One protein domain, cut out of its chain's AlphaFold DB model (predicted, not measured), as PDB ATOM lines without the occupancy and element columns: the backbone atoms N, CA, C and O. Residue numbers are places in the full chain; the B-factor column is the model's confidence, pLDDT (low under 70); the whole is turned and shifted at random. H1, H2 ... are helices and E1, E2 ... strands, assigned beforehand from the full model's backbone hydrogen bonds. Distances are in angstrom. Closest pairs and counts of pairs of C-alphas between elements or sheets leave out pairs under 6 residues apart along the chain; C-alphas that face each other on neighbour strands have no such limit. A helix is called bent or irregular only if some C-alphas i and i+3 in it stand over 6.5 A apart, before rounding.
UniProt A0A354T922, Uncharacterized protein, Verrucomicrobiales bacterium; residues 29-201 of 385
ATOM      1  N   TYR A  29      -2.408  36.882 -17.030       97.38
ATOM      2  CA  TYR A  29      -1.016  36.877 -16.619       97.38
ATOM      3  C   TYR A  29      -0.575  38.291 -16.244       97.38
ATOM      4  O   TYR A  29      -0.658  39.214 -17.056       97.38
ATOM      5  N   ILE A  30      -0.068  38.450 -15.023       97.25
ATOM      6  CA  ILE A  30       0.535  39.710 -14.576       97.25
ATOM      7  C   ILE A  30       1.817  39.940 -15.385       97.25
ATOM      8  O   ILE A  30       2.644  39.033 -15.497       97.25
ATOM      9  N   GLY A  31       1.947  41.128 -15.973       95.31
ATOM     10  CA  GLY A  31       3.046  41.517 -16.854       95.31
ATOM     11  C   GLY A  31       2.831  41.173 -18.331       95.31
ATOM     12  O   GLY A  31       3.591  41.651 -19.154       95.31
ATOM     13  N   PHE A  32       1.810  40.390 -18.711       96.88
ATOM     14  CA  PHE A  32       1.546  40.063 -20.130       96.88
ATOM     15  C   PHE A  32       0.128  40.348 -20.597       96.88
ATOM     16  O   PHE A  32      -0.050  40.679 -21.766       96.88
ATOM     17  N   ASP A  33      -0.860  40.188 -19.719       97.62
ATOM     18  CA  ASP A  33      -2.258  40.505 -20.006       97.62
ATOM     19  C   ASP A  33      -2.729  41.755 -19.252       97.62
ATOM     20  O   ASP A  33      -3.619  42.457 -19.725       97.62
ATOM     21  N   ILE A  34      -2.134  42.031 -18.090       98.00
ATOM     22  CA  ILE A  34      -2.354  43.236 -17.281       98.00
ATOM     23  C   ILE A  34      -1.015  43.755 -16.756       98.00
ATOM     24  O   ILE A  34      -0.070  42.972 -16.619       98.00
ATOM     25  N   GLY A  35      -0.938  45.045 -16.429       96.62
ATOM     26  CA  GLY A  35       0.266  45.639 -15.835       96.62
ATOM     27  C   GLY A  35       0.380  45.365 -14.340       96.62
ATOM     28  O   GLY A  35      -0.598  44.986 -13.683       96.62
ATOM     29  N   LEU A  36       1.561  45.621 -13.776       95.81
ATOM     30  CA  LEU A  36       1.761  45.629 -12.325       95.81
ATOM     31  C   LEU A  36       0.849  46.660 -11.659       95.81
ATOM     32  O   LEU A  36       0.244  46.368 -10.630       95.81
ATOM     33  N   ARG A  37       0.678  47.837 -12.271       96.00
ATOM     34  CA  ARG A  37      -0.216  48.881 -11.744       96.00
ATOM     35  C   ARG A  37      -1.680  48.446 -11.649       96.00
ATOM     36  O   ARG A  37      -2.338  48.728 -10.652       96.00
ATOM     37  N   THR A  38      -2.165  47.702 -12.643       97.69
ATOM     38  CA  THR A  38      -3.518  47.131 -12.668       97.69
ATOM     39  C   THR A  38      -3.680  46.097 -11.566       97.69
ATOM     40  O   THR A  38      -4.671  46.104 -10.838       97.69
ATOM     41  N   PHE A  39      -2.674  45.232 -11.398       97.12
ATOM     42  CA  PHE A  39      -2.647  44.266 -10.308       97.12
ATOM     43  C   PHE A  39      -2.682  44.960  -8.938       97.12
ATOM     44  O   PHE A  39      -3.495  44.581  -8.102       97.12
ATOM     45  N   LEU A  40      -1.874  46.003  -8.719       96.31
ATOM     46  CA  LEU A  40      -1.865  46.764  -7.464       96.31
ATOM     47  C   LEU A  40      -3.207  47.465  -7.200       96.31
ATOM     48  O   LEU A  40      -3.710  47.416  -6.081       96.31
ATOM     49  N   ALA A  41      -3.843  48.033  -8.227       96.94
ATOM     50  CA  ALA A  41      -5.200  48.567  -8.113       96.94
ATOM     51  C   ALA A  41      -6.216  47.480  -7.706       96.94
ATOM     52  O   ALA A  41      -7.090  47.716  -6.874       96.94
ATOM     53  N   ALA A  42      -6.093  46.266  -8.250       97.00
ATOM     54  CA  ALA A  42      -6.946  45.142  -7.877       97.00
ATOM     55  C   ALA A  42      -6.667  44.624  -6.454       97.00
ATOM     56  O   ALA A  42      -7.613  44.237  -5.770       97.00
ATOM     57  N   VAL A  43      -5.411  44.638  -5.989       94.88
ATOM     58  CA  VAL A  43      -5.043  44.328  -4.593       94.88
ATOM     59  C   VAL A  43      -5.721  45.301  -3.639       94.88
ATOM     60  O   VAL A  43      -6.282  44.886  -2.630       94.88
ATOM     61  N   GLU A  44      -5.720  46.589  -3.982       94.25
ATOM     62  CA  GLU A  44      -6.387  47.587  -3.163       94.25
ATOM     63  C   GLU A  44      -7.893  47.339  -3.108       94.25
ATOM     64  O   GLU A  44      -8.476  47.471  -2.045       94.25
ATOM     65  N   ASN A  45      -8.548  46.926  -4.188       95.56
ATOM     66  CA  ASN A  45      -9.995  46.711  -4.220       95.56
ATOM     67  C   ASN A  45     -10.416  45.347  -3.608       95.56
ATOM     68  O   ASN A  45     -10.289  44.324  -4.282       95.56
ATOM     69  N   PRO A  46     -11.019  45.288  -2.397       92.94
ATOM     70  CA  PRO A  46     -11.402  44.019  -1.757       92.94
ATOM     71  C   PRO A  46     -12.524  43.266  -2.491       92.94
ATOM     72  O   PRO A  46     -12.768  42.094  -2.215       92.94
ATOM     73  N   LEU A  47     -13.210  43.936  -3.417       95.06
ATOM     74  CA  LEU A  47     -14.261  43.364  -4.254       95.06
ATOM     75  C   LEU A  47     -13.743  42.978  -5.653       95.06
ATOM     76  O   LEU A  47     -14.524  42.529  -6.490       95.06
ATOM     77  N   SER A  48     -12.447  43.151  -5.933       96.88
ATOM     78  CA  SER A  48     -11.862  42.799  -7.228       96.88
ATOM     79  C   SER A  48     -11.851  41.295  -7.479       96.88
ATOM     80  O   SER A  48     -11.947  40.471  -6.560       96.88
ATOM     81  N   VAL A  49     -11.627  40.930  -8.740       95.69
ATOM     82  CA  VAL A  49     -11.437  39.539  -9.177       95.69
ATOM     83  C   VAL A  49     -10.308  38.812  -8.451       95.69
ATOM     84  O   VAL A  49     -10.306  37.586  -8.393       95.69
ATOM     85  N   LEU A  50      -9.364  39.530  -7.836       92.94
ATOM     86  CA  LEU A  50      -8.310  38.907  -7.038       92.94
ATOM     87  C   LEU A  50      -8.870  38.159  -5.815       92.94
ATOM     88  O   LEU A  50      -8.313  37.148  -5.366       92.94
ATOM     89  N   TYR A  51      -9.976  38.663  -5.268       92.56
ATOM     90  CA  TYR A  51     -10.623  38.136  -4.072       92.56
ATOM     91  C   TYR A  51     -11.905  37.369  -4.381       92.56
ATOM     92  O   TYR A  51     -12.242  36.462  -3.621       92.56
ATOM     93  N   THR A  52     -12.582  37.700  -5.482       93.25
ATOM     94  CA  THR A  52     -13.906  37.160  -5.820       93.25
ATOM     95  C   THR A  52     -13.872  36.010  -6.830       93.25
ATOM     96  O   THR A  52     -14.769  35.171  -6.802       93.25
ATOM     97  N   GLU A  53     -12.824  35.892  -7.655       94.06
ATOM     98  CA  GLU A  53     -12.701  34.815  -8.644       94.06
ATOM     99  C   GLU A  53     -11.765  33.687  -8.188       94.06
ATOM    100  O   GLU A  53     -10.677  33.910  -7.650       94.06
ATOM    101  N   ASN A  54     -12.172  32.442  -8.463       92.69
ATOM    102  CA  ASN A  54     -11.402  31.235  -8.158       92.69
ATOM    103  C   ASN A  54     -11.308  30.317  -9.382       92.69
ATOM    104  O   ASN A  54     -12.316  29.870  -9.937       92.69
ATOM    105  N   LEU A  55     -10.072  30.029  -9.795       93.75
ATOM    106  CA  LEU A  55      -9.744  29.164 -10.929       93.75
ATOM    107  C   LEU A  55      -9.431  27.716 -10.526       93.75
ATOM    108  O   LEU A  55      -9.178  26.882 -11.400       93.75
ATOM    109  N   THR A  56      -9.456  27.396  -9.230       90.81
ATOM    110  CA  THR A  56      -9.221  26.033  -8.734       90.81
ATOM    111  C   THR A  56     -10.210  25.062  -9.377       90.81
ATOM    112  O   THR A  56     -11.414  25.303  -9.382       90.81
ATOM    113  N   GLY A  57      -9.703  23.974  -9.955       87.62
ATOM    114  CA  GLY A  57     -10.516  22.970 -10.652       87.62
ATOM    115  C   GLY A  57     -10.963  23.365 -12.067       87.62
ATOM    116  O   GLY A  57     -11.218  22.474 -12.870       87.62
ATOM    117  N   LYS A  58     -10.979  24.660 -12.419       89.12
ATOM    118  CA  LYS A  58     -11.274  25.123 -13.789       89.12
ATOM    119  C   LYS A  58     -10.097  24.868 -14.732       89.12
ATOM    120  O   LYS A  58     -10.279  24.464 -15.874       89.12
ATOM    121  N   VAL A  59      -8.876  25.092 -14.241       85.31
ATOM    122  CA  VAL A  59      -7.636  24.883 -14.997       85.31
ATOM    123  C   VAL A  59      -6.565  24.281 -14.099       85.31
ATOM    124  O   VAL A  59      -6.342  24.729 -12.975       85.31
ATOM    125  N   SER A  60      -5.834  23.291 -14.612       85.31
ATOM    126  CA  SER A  60      -4.708  22.702 -13.884       85.31
ATOM    127  C   SER A  60      -3.647  23.759 -13.553       85.31
ATOM    128  O   SER A  60      -3.224  24.511 -14.435       85.31
ATOM    129  N   ASN A  61      -3.142  23.741 -12.317       86.00
ATOM    130  CA  ASN A  61      -2.106  24.652 -11.814       86.00
ATOM    131  C   ASN A  61      -2.522  26.136 -11.751       86.00
ATOM    132  O   ASN A  61      -1.649  27.005 -11.717       86.00
ATOM    133  N   ALA A  62      -3.824  26.427 -11.713       91.94
ATOM    134  CA  ALA A  62      -4.367  27.762 -11.477       91.94
ATOM    135  C   ALA A  62      -5.194  27.799 -10.181       91.94
ATOM    136  O   ALA A  62      -5.824  26.808  -9.814       91.94
ATOM    137  N   ALA A  63      -5.175  28.944  -9.499       92.75
ATOM    138  CA  ALA A  63      -6.017  29.213  -8.332       92.75
ATOM    139  C   ALA A  63      -6.523  30.660  -8.363       92.75
ATOM    140  O   ALA A  63      -7.721  30.888  -8.484       92.75
ATOM    141  N   ALA A  64      -5.615  31.637  -8.329       93.94
ATOM    142  CA  ALA A  64      -5.961  33.049  -8.478       93.94
ATOM    143  C   ALA A  64      -6.260  33.411  -9.947       93.94
ATOM    144  O   ALA A  64      -5.661  32.832 -10.860       93.94
ATOM    145  N   PHE A  65      -7.167  34.370 -10.163       95.31
ATOM    146  CA  PHE A  65      -7.530  34.882 -11.494       95.31
ATOM    147  C   PHE A  65      -6.395  35.669 -12.158       95.31
ATOM    148  O   PHE A  65      -6.145  35.523 -13.356       95.31
ATOM    149  N   TYR A  66      -5.676  36.453 -11.356       96.88
ATOM    150  CA  TYR A  66      -4.401  37.052 -11.722       96.88
ATOM    151  C   TYR A  66      -3.266  36.204 -11.191       96.88
ATOM    152  O   TYR A  66      -3.318  35.717 -10.062       96.88
ATOM    153  N   GLY A  67      -2.232  36.022 -12.001       95.75
ATOM    154  CA  GLY A  67      -1.028  35.380 -11.515       95.75
ATOM    155  C   GLY A  67       0.076  35.282 -12.538       95.75
ATOM    156  O   GLY A  67      -0.010  35.780 -13.656       95.75
ATOM    157  N   THR A  68       1.142  34.637 -12.104       95.75
ATOM    158  CA  THR A  68       2.295  34.309 -12.929       95.75
ATOM    159  C   THR A  68       2.772  32.904 -12.569       95.75
ATOM    160  O   THR A  68       2.415  32.352 -11.528       95.75
ATOM    161  N   VAL A  69       3.560  32.294 -13.440       95.31
ATOM    162  CA  VAL A  69       4.281  31.044 -13.191       95.31
ATOM    163  C   VAL A  69       5.763  31.273 -13.437       95.31
ATOM    164  O   VAL A  69       6.157  32.325 -13.933       95.31
ATOM    165  N   CYS A  70       6.601  30.290 -13.116       95.75
ATOM    166  CA  CYS A  70       8.051  30.399 -13.268       95.75
ATOM    167  C   CYS A  70       8.478  30.888 -14.658       95.75
ATOM    168  O   CYS A  70       9.288  31.808 -14.769       95.75
ATOM    169  N   SER A  71       7.883  30.334 -15.717       94.44
ATOM    170  CA  SER A  71       8.249  30.685 -17.086       94.44
ATOM    171  C   SER A  71       7.724  32.045 -17.531       94.44
ATOM    172  O   SER A  71       8.445  32.750 -18.224       94.44
ATOM    173  N   SER A  72       6.526  32.471 -17.120       95.44
ATOM    174  CA  SER A  72       6.063  33.831 -17.423       95.44
ATOM    175  C   SER A  72       6.867  34.865 -16.635       95.44
ATOM    176  O   SER A  72       7.287  35.859 -17.205       95.44
ATOM    177  N   TYR A  73       7.178  34.609 -15.365       96.06
ATOM    178  CA  TYR A  73       8.004  35.508 -14.560       96.06
ATOM    179  C   TYR A  73       9.395  35.736 -15.179       96.06
ATOM    180  O   TYR A  73       9.806  36.875 -15.380       96.06
ATOM    181  N   THR A  74      10.080  34.657 -15.564       95.81
ATOM    182  CA  THR A  74      11.387  34.740 -16.243       95.81
ATOM    183  C   THR A  74      11.285  35.365 -17.634       95.81
ATOM    184  O   THR A  74      12.086  36.230 -17.962       95.81
ATOM    185  N   SER A  75      10.259  35.034 -18.425       95.19
ATOM    186  CA  SER A  75      10.052  35.653 -19.749       95.19
ATOM    187  C   SER A  75       9.788  37.156 -19.653       95.19
ATOM    188  O   SER A  75      10.215  37.912 -20.518       95.19
ATOM    189  N   TYR A  76       9.081  37.598 -18.608       95.75
ATOM    190  CA  TYR A  76       8.845  39.017 -18.362       95.75
ATOM    191  C   TYR A  76      10.166  39.730 -18.056       95.75
ATOM    192  O   TYR A  76      10.472  40.731 -18.695       95.75
ATOM    193  N   ALA A  77      10.985  39.172 -17.158       94.25
ATOM    194  CA  ALA A  77      12.306  39.715 -16.844       94.25
ATOM    195  C   ALA A  77      13.250  39.760 -18.059       94.25
ATOM    196  O   ALA A  77      14.060  40.674 -18.182       94.25
ATOM    197  N   LEU A  78      13.109  38.803 -18.977       93.44
ATOM    198  CA  LEU A  78      13.871  38.726 -20.223       93.44
ATOM    199  C   LEU A  78      13.254  39.535 -21.370       93.44
ATOM    200  O   LEU A  78      13.676  39.387 -22.510       93.44
ATOM    201  N   GLN A  79      12.278  40.396 -21.085       93.88
ATOM    202  CA  GLN A  79      11.669  41.303 -22.056       93.88
ATOM    203  C   GLN A  79      11.033  40.602 -23.270       93.88
ATOM    204  O   GLN A  79      11.131  41.086 -24.402       93.88
ATOM    205  N   CYS A  80      10.391  39.448 -23.062       95.12
ATOM    206  CA  CYS A  80       9.618  38.782 -24.111       95.12
ATOM    207  C   CYS A  80       8.311  39.517 -24.428       95.12
ATOM    208  O   CYS A  80       7.682  40.109 -23.552       95.12
ATOM    209  N   GLY A  81       7.831  39.388 -25.665       94.75
ATOM    210  CA  GLY A  81       6.515  39.889 -26.068       94.75
ATOM    211  C   GLY A  81       5.354  39.110 -25.438       94.75
ATOM    212  O   GLY A  81       4.364  39.694 -25.003       94.75
ATOM    213  N   ILE A  82       5.464  37.790 -25.330       94.81
ATOM    214  CA  ILE A  82       4.521  36.894 -24.652       94.81
ATOM    215  C   ILE A  82       5.278  35.919 -23.743       94.81
ATOM    216  O   ILE A  82       6.485  35.724 -23.886       94.81
ATOM    217  N   TRP A  83       4.571  35.267 -22.820       93.31
ATOM    218  CA  TRP A  83       5.189  34.282 -21.935       93.31
ATOM    219  C   TRP A  83       5.708  33.067 -22.716       93.31
ATOM    220  O   TRP A  83       4.997  32.478 -23.533       93.31
ATOM    221  N   GLU A  84       6.928  32.635 -22.405       90.44
ATOM    222  CA  GLU A  84       7.446  31.346 -22.852       90.44
ATOM    223  C   GLU A  84       7.068  30.232 -21.878       90.44
ATOM    224  O   GLU A  84       6.632  30.447 -20.739       90.44
ATOM    225  N   VAL A  85       7.256  28.994 -22.325       88.81
ATOM    226  CA  VAL A  85       7.130  27.809 -21.476       88.81
ATOM    227  C   VAL A  85       8.491  27.374 -20.960       88.81
ATOM    228  O   VAL A  85       9.482  27.443 -21.681       88.81
ATOM    229  N   SER A  86       8.549  26.881 -19.719       89.38
ATOM    230  CA  SER A  86       9.826  26.597 -19.041       89.38
ATOM    231  C   SER A  86      10.725  25.618 -19.804       89.38
ATOM    232  O   SER A  86      11.938  25.697 -19.687       89.38
ATOM    233  N   ARG A  87      10.163  24.739 -20.640       86.50
ATOM    234  CA  ARG A  87      10.935  23.791 -21.461       86.50
ATOM    235  C   ARG A  87      11.818  24.445 -22.525       86.50
ATOM    236  O   ARG A  87      12.799  23.832 -22.923       86.50
ATOM    237  N   ARG A  88      11.518  25.678 -22.956       83.31
ATOM    238  CA  ARG A  88      12.352  26.410 -23.931       83.31
ATOM    239  C   ARG A  88      13.701  26.868 -23.387       83.31
ATOM    240  O   ARG A  88      14.558  27.279 -24.162       83.31
ATOM    241  N   TYR A  89      13.879  26.785 -22.072       85.06
ATOM    242  CA  TYR A  89      15.132  27.099 -21.394       85.06
ATOM    243  C   TYR A  89      16.079  25.888 -21.332       85.06
ATOM    244  O   TYR A  89      17.207  26.026 -20.873       85.06
ATOM    245  N   GLY A  90      15.626  24.704 -21.765       76.69
ATOM    246  CA  GLY A  90      16.454  23.504 -21.844       76.69
ATOM    247  C   GLY A  90      17.449  23.524 -23.016       76.69
ATOM    248  O   GLY A  90      17.314  24.333 -23.938       76.69
ATOM    249  N   PRO A  91      18.445  22.620 -23.006       66.75
ATOM    250  CA  PRO A  91      19.517  22.600 -23.997       66.75
ATOM    251  C   PRO A  91      18.997  22.278 -25.404       66.75
ATOM    252  O   PRO A  91      18.144  21.409 -25.572       66.75
ATOM    253  N   GLY A  92      19.546  22.962 -26.413       70.62
ATOM    254  CA  GLY A  92      19.287  22.686 -27.832       70.62
ATOM    255  C   GLY A  92      17.909  23.113 -28.351       70.62
ATOM    256  O   GLY A  92      17.538  22.699 -29.445       70.62
ATOM    257  N   ILE A  93      17.147  23.900 -27.581       77.81
ATOM    258  CA  ILE A  93      15.801  24.359 -27.973       77.81
ATOM    259  C   ILE A  93      15.793  25.802 -28.486       77.81
ATOM    260  O   ILE A  93      15.024  26.128 -29.387       77.81
ATOM    261  N   SER A  94      16.611  26.664 -27.887       83.25
ATOM    262  CA  SER A  94      16.677  28.089 -28.215       83.25
ATOM    263  C   SER A  94      18.117  28.469 -28.535       83.25
ATOM    264  O   SER A  94      19.046  27.919 -27.941       83.25
ATOM    265  N   ASP A  95      18.294  29.424 -29.441       90.00
ATOM    266  CA  ASP A  95      19.590  30.041 -29.703       90.00
ATOM    267  C   ASP A  95      19.955  31.040 -28.594       90.00
ATOM    268  O   ASP A  95      19.156  31.342 -27.704       90.00
ATOM    269  N   GLY A  96      21.189  31.547 -28.616       92.00
ATOM    270  CA  GLY A  96      21.624  32.604 -27.697       92.00
ATOM    271  C   GLY A  96      21.728  32.191 -26.227       92.00
ATOM    272  O   GLY A  96      21.912  33.054 -25.370       92.00
ATOM    273  N   ILE A  97      21.640  30.895 -25.921       92.31
ATOM    274  CA  ILE A  97      21.771  30.329 -24.577       92.31
ATOM    275  C   ILE A  97      22.841  29.235 -24.565       92.31
ATOM    276  O   ILE A  97      22.945  28.432 -25.491       92.31
ATOM    277  N   ARG A  98      23.644  29.181 -23.501       93.00
ATOM    278  CA  ARG A  98      24.665  28.141 -23.310       93.00
ATOM    279  C   ARG A  98      24.687  27.623 -21.885       93.00
ATOM    280  O   ARG A  98      24.339  28.343 -20.949       93.00
ATOM    281  N   LEU A  99      25.154  26.392 -21.714       95.06
ATOM    282  CA  LEU A  99      25.447  25.844 -20.394       95.06
ATOM    283  C   LEU A  99      26.597  26.640 -19.747       95.06
ATOM    284  O   LEU A  99      27.559  27.037 -20.419       95.06
ATOM    285  N   VAL A 100      26.480  26.929 -18.452       96.44
ATOM    286  CA  VAL A 100      27.554  27.556 -17.667       96.44
ATOM    287  C   VAL A 100      28.529  26.478 -17.203       96.44
ATOM    288  O   VAL A 100      28.111  25.474 -16.651       96.44
ATOM    289  N   GLU A 101      29.830  26.673 -17.391       95.38
ATOM    290  CA  GLU A 101      30.838  25.738 -16.887       95.38
ATOM    291  C   GLU A 101      31.883  26.493 -16.053       95.38
ATOM    292  O   GLU A 101      32.370  27.533 -16.511       95.38
ATOM    293  N   PRO A 102      32.233  26.008 -14.846       96.38
ATOM    294  CA  PRO A 102      31.612  24.874 -14.150       96.38
ATOM    295  C   PRO A 102      30.180  25.183 -13.668       96.38
ATOM    296  O   PRO A 102      29.830  26.334 -13.423       96.38
ATOM    297  N   GLN A 103      29.358  24.152 -13.463       96.94
ATOM    298  CA  GLN A 103      28.034  24.260 -12.825       96.94
ATOM    299  C   GLN A 103      28.149  24.585 -11.318       96.94
ATOM    300  O   GLN A 103      27.971  23.715 -10.463       96.94
ATOM    301  N   SER A 104      28.490  25.833 -10.978       97.94
ATOM    302  CA  SER A 104      28.761  26.259  -9.598       97.94
ATOM    303  C   SER A 104      28.406  27.724  -9.313       97.94
ATOM    304  O   SER A 104      28.189  28.527 -10.219       97.94
ATOM    305  N   ALA A 105      28.382  28.080  -8.027       98.06
ATOM    306  CA  ALA A 105      28.192  29.442  -7.535       98.06
ATOM    307  C   ALA A 105      29.269  30.406  -8.049       98.06
ATOM    308  O   ALA A 105      28.948  31.532  -8.406       98.06
ATOM    309  N   GLU A 106      30.525  29.958  -8.130       98.00
ATOM    310  CA  GLU A 106      31.654  30.782  -8.591       98.00
ATOM    311  C   GLU A 106      31.522  31.193 -10.064       98.00
ATOM    312  O   GLU A 106      31.988  32.260 -10.462       98.00
ATOM    313  N   ALA A 107      30.867  30.360 -10.877       98.00
ATOM    314  CA  ALA A 107      30.640  30.636 -12.292       98.00
ATOM    315  C   ALA A 107      29.341  31.412 -12.567       98.00
ATOM    316  O   ALA A 107      29.158  31.907 -13.686       98.00
ATOM    317  N   ALA A 108      28.448  31.509 -11.577       98.12
ATOM    318  CA  ALA A 108      27.149  32.150 -11.719       98.12
ATOM    319  C   ALA A 108      27.278  33.663 -11.937       98.12
ATOM    320  O   ALA A 108      28.149  34.334 -11.380       98.12
ATOM    321  N   GLN A 109      26.380  34.207 -12.755       97.75
ATOM    322  CA  GLN A 109      26.255  35.633 -13.038       97.75
ATOM    323  C   GLN A 109      24.793  36.069 -12.943       97.75
ATOM    324  O   GLN A 109      23.872  35.272 -13.112       97.75
ATOM    325  N   VAL A 110      24.584  37.360 -12.672       97.62
ATOM    326  CA  VAL A 110      23.254  37.975 -12.751       97.62
ATOM    327  C   VAL A 110      22.699  37.792 -14.162       97.62
ATOM    328  O   VAL A 110      23.407  38.026 -15.139       97.62
ATOM    329  N   GLY A 111      21.444  37.359 -14.257       95.81
ATOM    330  CA  GLY A 111      20.780  37.019 -15.515       95.81
ATOM    331  C   GLY A 111      20.919  35.551 -15.931       95.81
ATOM    332  O   GLY A 111      20.225  35.130 -16.856       95.81
ATOM    333  N   ASP A 112      21.745  34.747 -15.251       96.94
ATOM    334  CA  ASP A 112      21.758  33.302 -15.484       96.94
ATOM    335  C   ASP A 112      20.421  32.670 -15.048       96.94
ATOM    336  O   ASP A 112      19.797  33.073 -14.061       96.94
ATOM    337  N   VAL A 113      19.992  31.640 -15.776       96.44
ATOM    338  CA  VAL A 113      18.743  30.911 -15.530       96.44
ATOM    339  C   VAL A 113      19.058  29.506 -15.040       96.44
ATOM    340  O   VAL A 113      19.821  28.770 -15.660       96.44
ATOM    341  N   ILE A 114      18.427  29.099 -13.944       97.25
ATOM    342  CA  ILE A 114      18.470  27.722 -13.457       97.25
ATOM    343  C   ILE A 114      17.263  26.987 -14.024       97.25
ATOM    344  O   ILE A 114      16.121  27.282 -13.671       97.25
ATOM    345  N   TYR A 115      17.507  26.003 -14.878       96.19
ATOM    346  CA  TYR A 115      16.478  25.138 -15.436       96.19
ATOM    347  C   TYR A 115      16.409  23.826 -14.655       96.19
ATOM    348  O   TYR A 115      17.410  23.132 -14.483       96.19
ATOM    349  N   THR A 116      15.209  23.466 -14.200       95.38
ATOM    350  CA  THR A 116      14.893  22.121 -13.710       95.38
ATOM    351  C   THR A 116      14.165  21.357 -14.819       95.38
ATOM    352  O   THR A 116      13.026  21.724 -15.146       95.38
ATOM    353  N   PRO A 117      14.766  20.290 -15.373       90.50
ATOM    354  CA  PRO A 117      14.145  19.476 -16.407       90.50
ATOM    355  C   PRO A 117      12.844  18.823 -15.940       90.50
ATOM    356  O   PRO A 117      12.643  18.542 -14.758       90.50
ATOM    357  N   HIS A 118      11.961  18.550 -16.896       86.19
ATOM    358  CA  HIS A 118      10.799  17.699 -16.668       86.19
ATOM    359  C   HIS A 118      11.252  16.235 -16.518       86.19
ATOM    360  O   HIS A 118      12.144  15.786 -17.231       86.19
ATOM    361  N   ALA A 119      10.641  15.482 -15.601       84.88
ATOM    362  CA  ALA A 119      10.973  14.068 -15.377       84.88
ATOM    363  C   ALA A 119      10.408  13.140 -16.473       84.88
ATOM    364  O   ALA A 119      10.968  12.090 -16.765       84.88
ATOM    365  N   THR A 120       9.284  13.534 -17.072       80.94
ATOM    366  CA  THR A 120       8.573  12.855 -18.169       80.94
ATOM    367  C   THR A 120       8.061  13.869 -19.193       80.94
ATOM    368  O   THR A 120       7.858  15.042 -18.855       80.94
ATOM    369  N   GLU A 121       7.754  13.415 -20.412       73.44
ATOM    370  CA  GLU A 121       7.247  14.253 -21.514       73.44
ATOM    371  C   GLU A 121       5.981  15.049 -21.141       73.44
ATOM    372  O   GLU A 121       5.760  16.129 -21.678       73.44
ATOM    373  N   THR A 122       5.200  14.611 -20.151       71.38
ATOM    374  CA  THR A 122       3.972  15.285 -19.687       71.38
ATOM    375  C   THR A 122       4.129  16.046 -18.364       71.38
ATOM    376  O   THR A 122       3.254  16.829 -17.993       71.38
ATOM    377  N   SER A 123       5.243  15.869 -17.647       79.62
ATOM    378  CA  SER A 123       5.491  16.525 -16.349       79.62
ATOM    379  C   SER A 123       5.949  17.988 -16.475       79.62
ATOM    380  O   SER A 123       6.436  18.433 -17.510       79.62
ATOM    381  N   GLY A 124       5.800  18.783 -15.416       83.44
ATOM    382  CA  GLY A 124       6.259  20.176 -15.424       83.44
ATOM    383  C   GLY A 124       7.785  20.302 -15.332       83.44
ATOM    384  O   GLY A 124       8.430  19.522 -14.641       83.44
ATOM    385  N   SER A 125       8.340  21.323 -15.981       91.31
ATOM    386  CA  SER A 125       9.695  21.840 -15.739       91.31
ATOM    387  C   SER A 125       9.630  23.152 -14.957       91.31
ATOM    388  O   SER A 125       8.583  23.808 -14.925       91.31
ATOM    389  N   HIS A 126      10.747  23.569 -14.368       94.88
ATOM    390  CA  HIS A 126      10.828  24.797 -13.574       94.88
ATOM    391  C   HIS A 126      11.997  25.674 -14.010       94.88
ATOM    392  O   HIS A 126      12.993  25.155 -14.505       94.88
ATOM    393  N   VAL A 127      11.860  26.986 -13.835       96.19
ATOM    394  CA  VAL A 127      12.916  27.960 -14.126       96.19
ATOM    395  C   VAL A 127      13.020  28.981 -13.000       96.19
ATOM    396  O   VAL A 127      12.008  29.414 -12.448       96.19
ATOM    397  N   GLU A 128      14.249  29.343 -12.668       97.56
ATOM    398  CA  GLU A 128      14.611  30.309 -11.630       97.56
ATOM    399  C   GLU A 128      15.667  31.258 -12.214       97.56
ATOM    400  O   GLU A 128      16.388  30.867 -13.131       97.56
ATOM    401  N   MET A 129      15.785  32.482 -11.705       97.62
ATOM    402  CA  MET A 129      16.722  33.478 -12.233       97.62
ATOM    403  C   MET A 129      17.698  33.937 -11.154       97.62
ATOM    404  O   MET A 129      17.291  34.227 -10.031       97.62
ATOM    405  N   VAL A 130      18.981  34.022 -11.498       98.44
ATOM    406  CA  VAL A 130      20.002  34.630 -10.643       98.44
ATOM    407  C   VAL A 130      19.890  36.150 -10.751       98.44
ATOM    408  O   VAL A 130      20.100  36.711 -11.824       98.44
ATOM    409  N   THR A 131      19.573  36.828  -9.647       98.19
ATOM    410  CA  THR A 131      19.370  38.293  -9.623       98.19
ATOM    411  C   THR A 131      20.461  39.056  -8.878       98.19
ATOM    412  O   THR A 131      20.586  40.264  -9.055       98.19
ATOM    413  N   ALA A 132      21.298  38.375  -8.093       98.50
ATOM    414  CA  ALA A 132      22.493  38.964  -7.491       98.50
ATOM    415  C   ALA A 132      23.577  37.904  -7.258       98.50
ATOM    416  O   ALA A 132      23.272  36.745  -6.970       98.50
ATOM    417  N   VAL A 133      24.840  38.322  -7.336       98.50
ATOM    418  CA  VAL A 133      26.010  37.532  -6.934       98.50
ATOM    419  C   VAL A 133      26.887  38.429  -6.068       98.50
ATOM    420  O   VAL A 133      27.399  39.441  -6.545       98.50
ATOM    421  N   THR A 134      27.047  38.071  -4.798       98.50
ATOM    422  CA  THR A 134      27.848  38.824  -3.827       98.50
ATOM    423  C   THR A 134      29.217  38.180  -3.698       98.50
ATOM    424  O   THR A 134      29.312  36.969  -3.477       98.50
ATOM    425  N   LYS A 135      30.274  38.985  -3.804       98.25
ATOM    426  CA  LYS A 135      31.667  38.545  -3.685       98.25
ATOM    427  C   LYS A 135      32.356  39.206  -2.497       98.25
ATOM    428  O   LYS A 135      31.975  40.309  -2.115       98.25
ATOM    429  N   ASP A 136      33.335  38.520  -1.917       97.12
ATOM    430  CA  ASP A 136      34.231  39.108  -0.920       97.12
ATOM    431  C   ASP A 136      35.332  39.963  -1.571       97.12
ATOM    432  O   ASP A 136      35.457  40.017  -2.797       97.12
ATOM    433  N   ASP A 137      36.165  40.597  -0.743       96.81
ATOM    434  CA  ASP A 137      37.292  41.434  -1.186       96.81
ATOM    435  C   ASP A 137      38.351  40.657  -1.991       96.81
ATOM    436  O   ASP A 137      39.174  41.250  -2.686       96.81
ATOM    437  N   GLN A 138      38.340  39.322  -1.915       95.75
ATOM    438  CA  GLN A 138      39.218  38.430  -2.679       95.75
ATOM    439  C   GLN A 138      38.566  37.954  -3.988       95.75
ATOM    440  O   GLN A 138      39.161  37.168  -4.725       95.75
ATOM    441  N   GLY A 139      37.350  38.415  -4.295       95.00
ATOM    442  CA  GLY A 139      36.601  38.064  -5.497       95.00
ATOM    443  C   GLY A 139      35.887  36.709  -5.441       95.00
ATOM    444  O   GLY A 139      35.341  36.291  -6.468       95.00
ATOM    445  N   ARG A 140      35.859  36.037  -4.284       96.19
ATOM    446  CA  ARG A 140      35.186  34.741  -4.086       96.19
ATOM    447  C   ARG A 140      33.696  34.951  -3.871       96.19
ATOM    448  O   ARG A 140      33.302  35.886  -3.174       96.19
ATOM    449  N   VAL A 141      32.856  34.085  -4.432       98.00
ATOM    450  CA  VAL A 141      31.403  34.204  -4.270       98.00
ATOM    451  C   VAL A 141      30.999  33.821  -2.846       98.00
ATOM    452  O   VAL A 141      31.137  32.677  -2.417       98.00
ATOM    453  N   ILE A 142      30.441  34.781  -2.106       97.81
ATOM    454  CA  ILE A 142      29.856  34.547  -0.781       97.81
ATOM    455  C   ILE A 142      28.429  34.023  -0.939       97.81
ATOM    456  O   ILE A 142      28.044  33.043  -0.291       97.81
ATOM    457  N   SER A 143      27.632  34.673  -1.792       98.31
ATOM    458  CA  SER A 143      26.220  34.348  -1.960       98.31
ATOM    459  C   SER A 143      25.693  34.620  -3.365       98.31
ATOM    460  O   SER A 143      26.218  35.443  -4.112       98.31
ATOM    461  N   VAL A 144      24.633  33.898  -3.712       98.75
ATOM    462  CA  VAL A 144      23.880  34.025  -4.954       98.75
ATOM    463  C   VAL A 144      22.403  34.163  -4.600       98.75
ATOM    464  O   VAL A 144      21.833  33.306  -3.912       98.75
ATOM    465  N   ARG A 145      21.774  35.228  -5.089       98.69
ATOM    466  CA  ARG A 145      20.338  35.467  -4.957       98.69
ATOM    467  C   ARG A 145      19.599  34.877  -6.139       98.69
ATOM    468  O   ARG A 145      19.937  35.152  -7.288       98.69
ATOM    469  N   ILE A 146      18.570  34.100  -5.831       98.25
ATOM    470  CA  ILE A 146      17.673  33.501  -6.811       98.25
ATOM    471  C   ILE A 146      16.270  34.065  -6.611       98.25
ATOM    472  O   ILE A 146      15.759  34.080  -5.487       98.25
ATOM    473  N   GLU A 147      15.636  34.463  -7.707       97.75
ATOM    474  CA  GLU A 147      14.223  34.821  -7.758       97.75
ATOM    475  C   GLU A 147      13.452  33.854  -8.652       97.75
ATOM    476  O   GLU A 147      13.905  33.434  -9.720       97.75
ATOM    477  N   GLU A 148      12.266  33.467  -8.197       96.44
ATOM    478  CA  GLU A 148      11.408  32.529  -8.908       96.44
ATOM    479  C   GLU A 148       9.934  32.788  -8.605       96.44
ATOM    480  O   GLU A 148       9.568  33.298  -7.546       96.44
ATOM    481  N   SER A 149       9.061  32.355  -9.512       95.62
ATOM    482  CA  SER A 149       7.645  32.187  -9.201       95.62
ATOM    483  C   SER A 149       7.359  30.727  -8.876       95.62
ATOM    484  O   SER A 149       7.444  29.856  -9.746       95.62
ATOM    485  N   ARG A 150       6.982  30.460  -7.622       92.44
ATOM    486  CA  ARG A 150       6.538  29.145  -7.138       92.44
ATOM    487  C   ARG A 150       5.353  29.302  -6.182       92.44
ATOM    488  O   ARG A 150       5.143  30.374  -5.645       92.44
ATOM    489  N   PRO A 151       4.539  28.272  -5.920       90.75
ATOM    490  CA  PRO A 151       3.424  28.425  -4.987       90.75
ATOM    491  C   PRO A 151       3.886  28.802  -3.562       90.75
ATOM    492  O   PRO A 151       4.781  28.138  -3.030       90.75
ATOM    493  N   PRO A 152       3.246  29.778  -2.888       90.69
ATOM    494  CA  PRO A 152       2.026  30.484  -3.295       90.69
ATOM    495  C   PRO A 152       2.258  31.791  -4.079       90.69
ATOM    496  O   PRO A 152       1.328  32.235  -4.750       90.69
ATOM    497  N   THR A 153       3.451  32.388  -4.016       93.94
ATOM    498  CA  THR A 153       3.812  33.675  -4.638       93.94
ATOM    499  C   THR A 153       5.257  33.662  -5.144       93.94
ATOM    500  O   THR A 153       6.026  32.742  -4.858       93.94
ATOM    501  N   THR A 154       5.664  34.691  -5.886       94.88
ATOM    502  CA  THR A 154       7.091  34.906  -6.171       94.88
ATOM    503  C   THR A 154       7.927  34.941  -4.895       94.88
ATOM    504  O   THR A 154       7.494  35.468  -3.875       94.88
ATOM    505  N   ALA A 155       9.131  34.379  -4.961       94.75
ATOM    506  CA  ALA A 155      10.029  34.253  -3.827       94.75
ATOM    507  C   ALA A 155      11.449  34.671  -4.206       94.75
ATOM    508  O   ALA A 155      11.950  34.305  -5.268       94.75
ATOM    509  N   THR A 156      12.105  35.353  -3.273       96.69
ATOM    510  CA  THR A 156      13.533  35.665  -3.311       96.69
ATOM    511  C   THR A 156      14.241  34.781  -2.294       96.69
ATOM    512  O   THR A 156      13.807  34.670  -1.147       96.69
ATOM    513  N   THR A 157      15.313  34.106  -2.700       97.44
ATOM    514  CA  THR A 157      16.131  33.272  -1.813       97.44
ATOM    515  C   THR A 157      17.599  33.631  -1.980       97.44
ATOM    516  O   THR A 157      18.175  33.425  -3.044       97.44
ATOM    517  N   GLU A 158      18.219  34.119  -0.909       98.38
ATOM    518  CA  GLU A 158      19.669  34.288  -0.827       98.38
ATOM    519  C   GLU A 158      20.305  32.952  -0.414       98.38
ATOM    520  O   GLU A 158      19.914  32.350   0.591       98.38
ATOM    521  N   ARG A 159      21.266  32.452  -1.193       98.50
ATOM    522  CA  ARG A 159      21.991  31.210  -0.892       98.50
ATOM    523  C   ARG A 159      23.470  31.509  -0.772       98.50
ATOM    524  O   ARG A 159      24.035  32.094  -1.684       98.50
ATOM    525  N   ASN A 160      24.126  31.043   0.288       98.56
ATOM    526  CA  ASN A 160      25.589  31.007   0.271       98.56
ATOM    527  C   ASN A 160      26.097  30.049  -0.828       98.56
ATOM    528  O   ASN A 160      25.339  29.202  -1.316       98.56
ATOM    529  N   ALA A 161      27.371  30.158  -1.207       98.19
ATOM    530  CA  ALA A 161      27.942  29.377  -2.309       98.19
ATOM    531  C   ALA A 161      27.714  27.855  -2.176       98.19
ATOM    532  O   ALA A 161      27.285  27.198  -3.127       98.19
ATOM    533  N   ALA A 162      27.912  27.285  -0.982       98.25
ATOM    534  CA  ALA A 162      27.694  25.857  -0.738       98.25
ATOM    535  C   ALA A 162      26.217  25.450  -0.905       98.25
ATOM    536  O   ALA A 162      25.908  24.427  -1.521       98.25
ATOM    537  N   ALA A 163      25.287  26.260  -0.392       98.56
ATOM    538  CA  ALA A 163      23.853  26.032  -0.529       98.56
ATOM    539  C   ALA A 163      23.381  26.182  -1.982       98.56
ATOM    540  O   ALA A 163      22.494  25.441  -2.408       98.56
ATOM    541  N   PHE A 164      23.973  27.102  -2.748       98.50
ATOM    542  CA  PHE A 164      23.714  27.243  -4.179       98.50
ATOM    543  C   PHE A 164      24.187  26.009  -4.955       98.50
ATOM    544  O   PHE A 164      23.402  25.415  -5.690       98.50
ATOM    545  N   ASN A 165      25.416  25.546  -4.714       98.38
ATOM    546  CA  ASN A 165      25.949  24.335  -5.348       98.38
ATOM    547  C   ASN A 165      25.092  23.101  -5.031       98.38
ATOM    548  O   ASN A 165      24.752  22.328  -5.924       98.38
ATOM    549  N   LYS A 166      24.657  22.942  -3.772       98.25
ATOM    550  CA  LYS A 166      23.729  21.871  -3.377       98.25
ATOM    551  C   LYS A 166      22.367  21.997  -4.069       98.25
ATOM    552  O   LYS A 166      21.759  20.987  -4.421       98.25
ATOM    553  N   HIS A 167      21.867  23.222  -4.249       97.62
ATOM    554  CA  HIS A 167      20.618  23.480  -4.968       97.62
ATOM    555  C   HIS A 167      20.728  23.077  -6.443       97.62
ATOM    556  O   HIS A 167      19.855  22.339  -6.908       97.62
ATOM    557  N   LEU A 168      21.809  23.466  -7.130       96.94
ATOM    558  CA  LEU A 168      22.104  23.058  -8.510       96.94
ATOM    559  C   LEU A 168      22.260  21.537  -8.650       96.94
ATOM    560  O   LEU A 168      21.647  20.932  -9.520       96.94
ATOM    561  N   ALA A 169      22.981  20.884  -7.737       96.44
ATOM    562  CA  ALA A 169      23.164  19.431  -7.775       96.44
ATOM    563  C   ALA A 169      21.855  18.636  -7.560       96.44
ATOM    564  O   ALA A 169      21.803  17.427  -7.790       96.44
ATOM    565  N   SER A 170      20.778  19.283  -7.103       94.88
ATOM    566  CA  SER A 170      19.501  18.617  -6.844       94.88
ATOM    567  C   SER A 170      18.591  18.604  -8.072       94.88
ATOM    568  O   SER A 170      18.407  19.623  -8.736       94.88
ATOM    569  N   ARG A 171      17.901  17.480  -8.307       89.06
ATOM    570  CA  ARG A 171      16.884  17.333  -9.371       89.06
ATOM    571  C   ARG A 171      17.410  17.652 -10.780       89.06
ATOM    572  O   ARG A 171      16.664  18.191 -11.590       89.06
ATOM    573  N   ASN A 172      18.674  17.315 -11.046       90.38
ATOM    574  CA  ASN A 172      19.319  17.501 -12.348       90.38
ATOM    575  C   ASN A 172      19.194  18.943 -12.881       90.38
ATOM    576  O   ASN A 172      18.902  19.146 -14.059       90.38
ATOM    577  N   LYS A 173      19.316  19.947 -12.000       95.31
ATOM    578  CA  LYS A 173      19.254  21.345 -12.431       95.31
ATOM    579  C   LYS A 173      20.487  21.708 -13.233       95.31
ATOM    580  O   LYS A 173      21.573  21.189 -12.995       95.31
ATOM    581  N   GLN A 174      20.291  22.643 -14.148       95.44
ATOM    582  CA  GLN A 174      21.338  23.156 -15.011       95.44
ATOM    583  C   GLN A 174      21.287  24.681 -15.012       95.44
ATOM    584  O   GLN A 174      20.223  25.276 -15.177       95.44
ATOM    585  N   LEU A 175      22.441  25.300 -14.806       97.00
ATOM    586  CA  LEU A 175      22.655  26.732 -14.903       97.00
ATOM    587  C   LEU A 175      22.994  27.092 -16.349       97.00
ATOM    588  O   LEU A 175      23.970  26.589 -16.913       97.00
ATOM    589  N   PHE A 176      22.199  27.978 -16.927       95.94
ATOM    590  CA  PHE A 176      22.352  28.474 -18.284       95.94
ATOM    591  C   PHE A 176      22.608  29.974 -18.294       95.94
ATOM    592  O   PHE A 176      22.074  30.712 -17.469       95.94
ATOM    593  N   ARG A 177      23.378  30.418 -19.286       95.31
ATOM    594  CA  ARG A 177      23.627  31.827 -19.570       95.31
ATOM    595  C   ARG A 177      23.018  32.202 -20.901       95.31
ATOM    596  O   ARG A 177      23.348  31.584 -21.914       95.31
ATOM    597  N   ILE A 178      22.197  33.243 -20.895       93.38
ATOM    598  CA  ILE A 178      21.766  33.908 -22.120       93.38
ATOM    599  C   ILE A 178      22.916  34.815 -22.559       93.38
ATOM    600  O   ILE A 178      23.235  35.800 -21.899       93.38
ATOM    601  N   THR A 179      23.595  34.429 -23.633       93.44
ATOM    602  CA  THR A 179      24.716  35.174 -24.223       93.44
ATOM    603  C   THR A 179      24.275  36.115 -25.332       93.44
ATOM    604  O   THR A 179      24.983  37.070 -25.625       93.44
ATOM    605  N   ASP A 180      23.121  35.847 -25.940       94.62
ATOM    606  CA  ASP A 180      22.488  36.718 -26.925       94.62
ATOM    607  C   ASP A 180      20.978  36.734 -26.669       94.62
ATOM    608  O   ASP A 180      20.252  35.789 -26.986       94.62
ATOM    609  N   LEU A 181      20.508  37.826 -26.066       92.75
ATOM    610  CA  LEU A 181      19.101  37.996 -25.718       92.75
ATOM    611  C   LEU A 181      18.201  38.108 -26.957       92.75
ATOM    612  O   LEU A 181      17.040  37.702 -26.916       92.75
ATOM    613  N   ASN A 182      18.710  38.646 -28.067       93.88
ATOM    614  CA  ASN A 182      17.929  38.789 -29.293       93.88
ATOM    615  C   ASN A 182      17.761  37.442 -29.989       93.88
ATOM    616  O   ASN A 182      16.645  37.119 -30.393       93.88
ATOM    617  N   ALA A 183      18.824  36.642 -30.065       93.31
ATOM    618  CA  ALA A 183      18.735  35.276 -30.568       93.31
ATOM    619  C   ALA A 183      17.808  34.414 -29.696       93.31
ATOM    620  O   ALA A 183      16.965  33.694 -30.225       93.31
ATOM    621  N   TRP A 184      17.895  34.547 -28.367       92.69
ATOM    622  CA  TRP A 184      17.049  33.786 -27.447       92.69
ATOM    623  C   TRP A 184      15.556  34.129 -27.575       92.69
ATOM    624  O   TRP A 184      14.714  33.229 -27.604       92.69
ATOM    625  N   ARG A 185      15.208  35.418 -27.701       92.56
ATOM    626  CA  ARG A 185      13.814  35.852 -27.912       92.56
ATOM    627  C   ARG A 185      13.309  35.552 -29.323       92.56
ATOM    628  O   ARG A 185      12.123  35.274 -29.505       92.56
ATOM    629  N   GLY A 186      14.176  35.647 -30.330       91.81
ATOM    630  CA  GLY A 186      13.809  35.516 -31.738       91.81
ATOM    631  C   GLY A 186      12.678  36.475 -32.125       91.81
ATOM    632  O   GLY A 186      12.797  37.693 -32.003       91.81
ATOM    633  N   THR A 187      11.550  35.929 -32.581       91.44
ATOM    634  CA  THR A 187      10.350  36.712 -32.923       91.44
ATOM    635  C   THR A 187       9.557  37.183 -31.703       91.44
ATOM    636  O   THR A 187       8.750  38.099 -31.833       91.44
ATOM    637  N   ASN A 188       9.788  36.615 -30.516       94.12
ATOM    638  CA  ASN A 188       9.078  36.947 -29.279       94.12
ATOM    639  C   ASN A 188       9.671  38.174 -28.561       94.12
ATOM    640  O   ASN A 188       9.923  38.171 -27.355       94.12
ATOM    641  N   ARG A 189       9.915  39.240 -29.318       93.75
ATOM    642  CA  ARG A 189      10.417  40.527 -28.824       93.75
ATOM    643  C   ARG A 189       9.265  41.410 -28.350       93.75
ATOM    644  O   ARG A 189       8.191  41.381 -28.949       93.75
ATOM    645  N   SER A 190       9.479  42.172 -27.282       94.06
ATOM    646  CA  SER A 190       8.472  43.086 -26.722       94.06
ATOM    647  C   SER A 190       8.497  44.466 -27.377       94.06
ATOM    648  O   SER A 190       7.466  45.115 -27.457       94.06
ATOM    649  N   GLU A 191       9.641  44.881 -27.920       93.94
ATOM    650  CA  GLU A 191       9.878  46.200 -28.508       93.94
ATOM    651  C   GLU A 191       8.858  46.634 -29.581       93.94
ATOM    652  O   GLU A 191       8.506  47.812 -29.599       93.94
ATOM    653  N   PRO A 192       8.355  45.762 -30.484       93.50
ATOM    654  CA  PRO A 192       7.364  46.179 -31.479       93.50
ATOM    655  C   PRO A 192       5.920  46.219 -30.944       93.50
ATOM    656  O   PRO A 192       4.994  46.489 -31.717       93.50
ATOM    657  N   LEU A 193       5.707  45.886 -29.670       95.25
ATOM    658  CA  LEU A 193       4.398  45.682 -29.055       95.25
ATOM    659  C   LEU A 193       4.038  46.839 -28.118       95.25
ATOM    660  O   LEU A 193       4.903  47.515 -27.567       95.25
ATOM    661  N   LEU A 194       2.740  47.052 -27.906       94.88
ATOM    662  CA  LEU A 194       2.242  48.039 -26.933       94.88
ATOM    663  C   LEU A 194       2.282  47.524 -25.491       94.88
ATOM    664  O   LEU A 194       2.183  48.299 -24.538       94.88
ATOM    665  N   PHE A 195       2.355  46.207 -25.337       93.69
ATOM    666  CA  PHE A 195       2.390  45.524 -24.058       93.69
ATOM    667  C   PHE A 195       3.367  44.345 -24.165       93.69
ATOM    668  O   PHE A 195       3.393  43.721 -25.225       93.69
ATOM    669  N   PRO A 196       4.136  43.967 -23.128       92.88
ATOM    670  CA  PRO A 196       4.254  44.599 -21.810       92.88
ATOM    671  C   PRO A 196       4.836  46.013 -21.852       92.88
ATOM    672  O   PRO A 196       5.666  46.315 -22.703       92.88
ATOM    673  N   ASN A 197       4.426  46.868 -20.913       91.00
ATOM    674  CA  ASN A 197       4.985  48.211 -20.754       91.00
ATOM    675  C   ASN A 197       5.879  48.265 -19.506       91.00
ATOM    676  O   ASN A 197       5.422  48.586 -18.407       91.00
ATOM    677  N   TYR A 198       7.159  47.933 -19.691       90.88
ATOM    678  CA  TYR A 198       8.145  47.850 -18.609       90.88
ATOM    679  C   TYR A 198       8.397  49.190 -17.913       90.88
ATOM    680  O   TYR A 198       8.620  49.213 -16.706       90.88
ATOM    681  N   GLU A 199       8.338  50.303 -18.646       90.50
ATOM    682  CA  GLU A 199       8.533  51.645 -18.083       90.50
ATOM    683  C   GLU A 199       7.383  52.028 -17.143       90.50
ATOM    684  O   GLU A 199       7.607  52.504 -16.027       90.50
ATOM    685  N   ALA A 200       6.143  51.763 -17.567       90.69
ATOM    686  CA  ALA A 200       4.969  51.987 -16.734       90.69
ATOM    687  C   ALA A 200       4.988  51.092 -15.486       90.69
ATOM    688  O   ALA A 200       4.667  51.564 -14.398       90.69
ATOM    689  N   ASP A 201       5.398  49.829 -15.626       92.06
ATOM    690  CA  ASP A 201       5.470  48.879 -14.512       92.06
ATOM    691  C   ASP A 201       6.644  49.151 -13.552       92.06
ATOM    692  O   ASP A 201       6.583  48.754 -12.387       92.06
TER     693      ASP A 201
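Overview. This is residues 29 to 201 of the 385 residues of an uncharacterized protein of Verrucomicrobiales bacterium (UniProt A0A354T922). A strongly twisted sheet of six strands makes the body of this domain, with H5 packed on one face and H3 on the opposite face. H1, H2 and H7 lie off the sheet toward one end, and long links join H2 to H3 and H6 to H7. The printed part has 173 residues, with seven named helices and six named strands in the order H1 H2 H3 H4 E1 E2 E3 E4 E5 H5 E6 H6 H7. The sheet's order is E1, E6, E2, E3, E4, E5, all antiparallel; the class is mixed, helices and strands, with 84 residues in named elements, under half. The whole is compact, with a radius of gyration of the C-alphas of 17.2 A and spans of 53, 38 and 32 A.

Along the chain. H1, residues 36 to 44, begins at C-alpha 36 at (1.761, 45.629, -12.325) and is 12.4 A long. H2 is residues 49 to 52, H3 residues 70 to 77, 10.8 A, and H4 residues 86 to 89. E1 is residues 97 to 99, E2 residues 113 to 116, E3 residues 126 to 135, 26.9 A, E4 residues 141 to 149, 24.3 A, and E5 residues 154 to 160, 20.0 A. H5, residues 161 to 172, 17.8 A, is irregular: C-alphas 168 and 171 are 7.8 A apart. E6 is residues 174 to 178, 12.9 A, H6 residues 181 to 185, and H7 residues 198 to 201, ending at C-alpha 201 at (5.470, 48.879, -14.512).

Arrangement. E2, E3, E4 and E5 form a meander, each strand the antiparallel neighbour of the one before; N 114 and O 128 are 2.8 A apart, N 131 and O 145 2.9 A, and N 146 and O 157 2.9 A. E3 bends by 51 degrees at residue 131. E6 pairs with E2, N 113 to O 176 at 2.8 A, and with edge strand E1, N 98 to O 177 at 2.9 A. H3 and H5 on opposite faces give three layers, helices on both faces of a sheet. H3 has a height over the sheet of 7.6 A; its closest C-alphas to E4 are Cys 70 and Ser 149, 4.5 A. H5 and E4 come closest at Ser 143 and Ala 161, 5.3 A between C-alphas. H4 is only just over E2, with 3 C-alphas on it. H6 is not on the sheet, but only just, with 4 pairs of C-alphas within 10 A. H1 and H7 only just touch, with 3 pairs of C-alphas within 8 A, the closest Leu 36 and Asp 201, 5.4 A; H1 and H2 only just touch, only at the corner, with 3 pairs, the closest Ala 42 and Leu 50, 6.4 A. Every O i to N i+4 pair is within hydrogen-bond range in H1, H3 and H6, and 6 of 8 in H5; H2, H4 and H7 are too short for such a pair.

Size, cuts and confidence. The two C-alphas farthest apart are those of Leu 47 and Gln 138, 53.7 A. The printed part has no cut. The long links are H2 to H3, E1 to E2 and H6 to H7. The mean pLDDT of the printed part is 93.6, and residue 91 is under 70.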